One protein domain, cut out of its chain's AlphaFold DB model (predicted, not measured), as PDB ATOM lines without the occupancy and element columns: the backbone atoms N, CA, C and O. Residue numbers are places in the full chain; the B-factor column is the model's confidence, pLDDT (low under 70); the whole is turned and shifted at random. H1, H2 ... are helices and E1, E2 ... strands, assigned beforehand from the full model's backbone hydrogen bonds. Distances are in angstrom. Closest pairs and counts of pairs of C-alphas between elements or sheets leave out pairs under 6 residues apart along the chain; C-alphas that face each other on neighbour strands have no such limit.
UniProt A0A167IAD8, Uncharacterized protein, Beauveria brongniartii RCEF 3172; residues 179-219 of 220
ATOM      1  N   ILE A 179      40.907  44.989 -37.087       82.94
ATOM      2  CA  ILE A 179      41.752  44.197 -36.197       82.94
ATOM      3  C   ILE A 179      43.113  44.885 -36.151       82.94
ATOM      4  O   ILE A 179      43.665  45.257 -37.188       82.94
ATOM      5  N   VAL A 180      43.626  45.092 -34.943       76.38
ATOM      6  CA  VAL A 180      45.006  45.523 -34.722       76.38
ATOM      7  C   VAL A 180      45.689  44.374 -34.035       76.38
ATOM      8  O   VAL A 180      45.289  43.999 -32.936       76.38
ATOM      9  N   ASP A 181      46.686  43.817 -34.694       69.31
ATOM     10  CA  ASP A 181      47.471  42.746 -34.121       69.31
ATOM     11  C   ASP A 181      48.947  43.116 -34.255       69.31
ATOM     12  O   ASP A 181      49.419  43.606 -35.290       69.31
ATOM     13  N   SER A 182      49.648  42.971 -33.137       56.09
ATOM     14  CA  SER A 182      51.042  43.365 -32.988       56.09
ATOM     15  C   SER A 182      51.988  42.370 -33.661       56.09
ATOM     16  O   SER A 182      53.166  42.692 -33.791       56.09
ATOM     17  N   ASN A 183      51.514  41.178 -34.064       59.78
ATOM     18  CA  ASN A 183      52.385  40.149 -34.638       59.78
ATOM     19  C   ASN A 183      51.750  39.128 -35.627       59.78
ATOM     20  O   ASN A 183      52.092  37.947 -35.545       59.78
ATOM     21  N   PRO A 184      50.855  39.485 -36.572       61.62
ATOM     22  CA  PRO A 184      50.401  38.519 -37.572       61.62
ATOM     23  C   PRO A 184      51.235  38.586 -38.870       61.62
ATOM     24  O   PRO A 184      51.444  39.653 -39.461       61.62
ATOM     25  N   GLU A 185      51.640  37.422 -39.386       70.38
ATOM     26  CA  GLU A 185      52.298  37.287 -40.699       70.38
ATOM     27  C   GLU A 185      51.364  37.656 -41.870       70.38
ATOM     28  O   GLU A 185      51.821  38.117 -42.921       70.38
ATOM     29  N   SER A 186      50.044  37.525 -41.681       78.44
ATOM     30  CA  SER A 186      48.972  37.784 -42.660       78.44
ATOM     31  C   SER A 186      47.709  38.325 -41.986       78.44
ATOM     32  O   SER A 186      47.415  37.977 -40.847       78.44
ATOM     33  N   CYS A 187      46.920  39.144 -42.688       80.50
ATOM     34  CA  CYS A 187      45.566  39.432 -42.211       80.50
ATOM     35  C   CYS A 187      44.693  38.168 -42.288       80.50
ATOM     36  O   CYS A 187      44.910  37.346 -43.182       80.50
ATOM     37  N   PRO A 188      43.708  38.001 -41.387       81.19
ATOM     38  CA  PRO A 188      42.761  36.897 -41.466       81.19
ATOM     39  C   PRO A 188      42.007  36.898 -42.797       81.19
ATOM     40  O   PRO A 188      41.786  37.952 -43.396       81.19
ATOM     41  N   ALA A 189      41.531  35.728 -43.226       75.50
ATOM     42  CA  ALA A 189      40.620  35.636 -44.362       75.50
ATOM     43  C   ALA A 189      39.417  36.577 -44.153       75.50
ATOM     44  O   ALA A 189      38.888  36.656 -43.043       75.50
ATOM     45  N   SER A 190      39.008  37.277 -45.217       78.62
ATOM     46  CA  SER A 190      38.054  38.405 -45.236       78.62
ATOM     47  C   SER A 190      38.589  39.768 -44.775       78.62
ATOM     48  O   SER A 190      37.834  40.740 -44.774       78.62
ATOM     49  N   TYR A 191      39.877  39.898 -44.447       81.44
ATOM     50  CA  TYR A 191      40.502  41.177 -44.100       81.44
ATOM     51  C   TYR A 191      41.685  41.511 -45.009       81.44
ATOM     52  O   TYR A 191      42.505  40.652 -45.326       81.44
ATOM     53  N   LYS A 192      41.809  42.791 -45.359       82.88
ATOM     54  CA  LYS A 192      42.941  43.336 -46.106       82.88
ATOM     55  C   LYS A 192      43.862  44.137 -45.197       82.88
ATOM     56  O   LYS A 192      43.416  44.788 -44.251       82.88
ATOM     57  N   ASN A 193      45.155  44.084 -45.500       82.12
ATOM     58  CA  ASN A 193      46.164  44.853 -44.786       82.12
ATOM     59  C   ASN A 193      46.012  46.348 -45.115       82.12
ATOM     60  O   ASN A 193      46.017  46.730 -46.280       82.12
ATOM     61  N   ALA A 194      45.882  47.169 -44.079       81.56
ATOM     62  CA  ALA A 194      45.796  48.626 -44.130       81.56
ATOM     63  C   ALA A 194      46.875  49.288 -43.255       81.56
ATOM     64  O   ALA A 194      46.716  50.413 -42.784       81.56
ATOM     65  N   SER A 195      47.956  48.563 -42.973       77.69
ATOM     66  CA  SER A 195      49.046  49.055 -42.131       77.69
ATOM     67  C   SER A 195      49.896  50.054 -42.901       77.69
ATOM     68  O   SER A 195      50.373  49.718 -43.983       77.69
ATOM     69  N   PRO A 196      50.153  51.244 -42.341       64.00
ATOM     70  CA  PRO A 196      51.046  52.212 -42.960       64.00
ATOM     71  C   PRO A 196      52.532  51.865 -42.750       64.00
ATOM     72  O   PRO A 196      53.382  52.418 -43.439       64.00
ATOM     73  N   VAL A 197      52.864  50.971 -41.808       60.91
ATOM     74  CA  VAL A 197      54.243  50.552 -41.497       60.91
ATOM     75  C   VAL A 197      54.313  49.058 -41.170       60.91
ATOM     76  O   VAL A 197      53.323  48.457 -40.763       60.91
ATOM     77  N   ALA A 198      55.495  48.458 -41.323       60.84
ATOM     78  CA  ALA A 198      55.695  47.008 -41.234       60.84
ATOM     79  C   ALA A 198      55.637  46.414 -39.808       60.84
ATOM     80  O   ALA A 198      55.491  45.204 -39.668       60.84
ATOM     81  N   HIS A 199      55.749  47.236 -38.757       61.66
ATOM     82  CA  HIS A 199      55.903  46.767 -37.368       61.66
ATOM     83  C   HIS A 199      54.590  46.546 -36.600       61.66
ATOM     84  O   HIS A 199      54.620  46.064 -35.472       61.66
ATOM     85  N   TYR A 200      53.444  46.899 -37.176       63.91
ATOM     86  CA  TYR A 200      52.130  46.561 -36.629       63.91
ATOM     87  C   TYR A 200      51.176  46.290 -37.780       63.91
ATOM     88  O   TYR A 200      51.251  46.980 -38.798       63.91
ATOM     89  N   ARG A 201      50.271  45.312 -37.629       77.50
ATOM     90  CA  ARG A 201      49.310  45.006 -38.686       77.50
ATOM     91  C   ARG A 201      47.906  45.494 -38.351       77.50
ATOM     92  O   ARG A 201      47.259  45.012 -37.426       77.50
ATOM     93  N   ILE A 202      47.429  46.460 -39.128       84.06
ATOM     94  CA  ILE A 202      46.034  46.880 -39.196       84.06
ATOM     95  C   ILE A 202      45.366  46.092 -40.317       84.06
ATOM     96  O   ILE A 202      45.749  46.203 -41.478       84.06
ATOM     97  N   CYS A 203      44.346  45.322 -39.971       84.00
ATOM     98  CA  CYS A 203      43.536  44.566 -40.911       84.00
ATOM     99  C   CYS A 203      42.119  45.146 -40.920       84.00
ATOM    100  O   CYS A 203      41.480  45.207 -39.870       84.00
ATOM    101  N   ILE A 204      41.626  45.568 -42.085       86.81
ATOM    102  CA  ILE A 204      40.256  46.083 -42.274       86.81
ATOM    103  C   ILE A 204      39.435  45.107 -43.113       86.81
ATOM    104  O   ILE A 204      40.004  44.394 -43.941       86.81
ATOM    105  N   GLN A 205      38.121  45.032 -42.897       83.38
ATOM    106  CA  GLN A 205      37.271  44.127 -43.678       83.38
ATOM    107  C   GLN A 205      37.382  44.430 -45.176       83.38
ATOM    108  O   GLN A 205      37.320  45.582 -45.603       83.38
ATOM    109  N   SER A 206      37.568  43.382 -45.975       80.38
ATOM    110  CA  SER A 206      37.781  43.527 -47.423       80.38
ATOM    111  C   SER A 206      36.520  44.033 -48.118       80.38
ATOM    112  O   SER A 206      36.614  44.907 -48.973       80.38
ATOM    113  N   ASP A 207      35.365  43.534 -47.677       80.69
ATOM    114  CA  ASP A 207      34.035  43.888 -48.178       80.69
ATOM    115  C   ASP A 207      33.508  45.210 -47.585       80.69
ATOM    116  O   ASP A 207      32.464  45.702 -47.992       80.69
ATOM    117  N   CYS A 208      34.218  45.789 -46.607       81.88
ATOM    118  CA  CYS A 208      33.781  46.984 -45.884       81.88
ATOM    119  C   CYS A 208      34.982  47.821 -45.407       81.88
ATOM    120  O   CYS A 208      35.318  47.844 -44.215       81.88
ATOM    121  N   PRO A 209      35.710  48.454 -46.345       75.12
ATOM    122  CA  PRO A 209      36.978  49.103 -46.041       75.12
ATOM    123  C   PRO A 209      36.806  50.443 -45.324       75.12
ATOM    124  O   PRO A 209      37.682  50.845 -44.558       75.12
ATOM    125  N   GLU A 210      35.679  51.117 -45.539       82.62
ATOM    126  CA  GLU A 210      35.391  52.413 -44.941       82.62
ATOM    127  C   GLU A 210      34.691  52.256 -43.594       82.62
ATOM    128  O   GLU A 210      33.715  51.523 -43.446       82.62
ATOM    129  N   LYS A 211      35.191  52.973 -42.585       79.62
ATOM    130  CA  LYS A 211      34.619  52.942 -41.233       79.62
ATOM    131  C   LYS A 211      33.191  53.484 -41.205       79.62
ATOM    132  O   LYS A 211      32.367  52.992 -40.443       79.62
ATOM    133  N   GLU A 212      32.926  54.517 -41.997       78.38
ATOM    134  CA  GLU A 212      31.621  55.179 -42.054       78.38
ATOM    135  C   GLU A 212      30.579  54.278 -42.735       78.38
ATOM    136  O   GLU A 212      29.468  54.157 -42.226       78.38
ATOM    137  N   ASP A 213      30.967  53.545 -43.782       78.81
ATOM    138  CA  ASP A 213      30.127  52.522 -44.418       78.81
ATOM    139  C   ASP A 213      29.826  51.356 -43.460       78.81
ATOM    140  O   ASP A 213      28.674  50.944 -43.310       78.81
ATOM    141  N   TYR A 214      30.832  50.889 -42.708       79.75
ATOM    142  CA  TYR A 214      30.635  49.871 -41.673       79.75
ATOM    143  C   TYR A 214      29.669  50.334 -40.579       79.75
ATOM    144  O   TYR A 214      28.782  49.581 -40.182       79.75
ATOM    145  N   LYS A 215      29.795  51.578 -40.106       80.44
ATOM    146  CA  LYS A 215      28.856  52.154 -39.133       80.44
ATOM    147  C   LYS A 215      27.447  52.251 -39.698       80.44
ATOM    148  O   LYS A 215      26.499  51.898 -39.001       80.44
ATOM    149  N   ALA A 216      27.309  52.716 -40.938       78.19
ATOM    150  CA  ALA A 216      26.016  52.866 -41.594       78.19
ATOM    151  C   ALA A 216      25.309  51.513 -41.766       78.19
ATOM    152  O   ALA A 216      24.109  51.412 -41.524       78.19
ATOM    153  N   LYS A 217      26.059  50.460 -42.116       78.81
ATOM    154  CA  LYS A 217      25.516  49.119 -42.388       78.81
ATOM    155  C   LYS A 217      25.378  48.236 -41.146       78.81
ATOM    156  O   LYS A 217      24.460  47.425 -41.077       78.81
ATOM    157  N   CYS A 218      26.262  48.379 -40.159       78.94
ATOM    158  CA  CYS A 218      26.314  47.515 -38.975       78.94
ATOM    159  C   CYS A 218      25.884  48.195 -37.669       78.94
ATOM    160  O   CYS A 218      25.781  47.511 -36.649       78.94
ATOM    161  N   GLY A 219      25.665  49.515 -37.670       71.88
ATOM    162  CA  GLY A 219      25.260  50.287 -36.491       71.88
ATOM    163  C   GLY A 219      26.297  50.311 -35.360       71.88
ATOM    164  O   GLY A 219      25.921  50.495 -34.203       71.88
TER     165      GLY A 219
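This is residues 179 to 219 of the 220 residues of an uncharacterized protein of Beauveria brongniartii RCEF 3172 (UniProt A0A167IAD8). A small three-stranded antiparallel sheet, E1, E3, E2 in order across it, makes one end of an elongated shape, and the short helix H1 makes the other end, off the sheet. The printed part has 41 residues, under half of them in named elements, which follow as E1, E2, E3, H1; the class is mixed, helices and strands. It is only just loose, close to compact, with a radius of gyration of the C-alphas of 10.9 A and spans of 31 by 18 by 12 A.

Find C-alpha 201 at (49.310, 45.006, -38.686); from there E3, residues 201 to 205, runs 13.1 A. E1, residues 179 to 181, starts at C-alpha 179, (41.752, 44.197, -36.197), and spans 6.3 A; E2, residues 191 to 193, spans 6.8 A. H1, residues 211 to 218, runs 10.2 A to C-alpha 218 at (26.314, 47.515, -38.975).

Look first at inner strand E3, whose pairing is staggered: residues 201 to 203 pair with E1, 203 to 205 with E2. E1 is antiparallel at 162 degrees, with N 179 and O 203 2.8 A apart, within hydrogen-bond range. E2 and E3 form a hairpin at 140 degrees, with N 192 and O 204 2.8 A apart, within hydrogen-bond range. H1 is not on the sheet, with 3 pairs of C-alphas within 10 A; every O i to N i+4 pair in it is within hydrogen-bond range.

The two farthest C-alphas, of Ala 198 and Gly 219, are 31.0 A apart. The printed part has no cut and no long link. Look for pLDDT under 70 at residues 181 to 184 and 196 to 200.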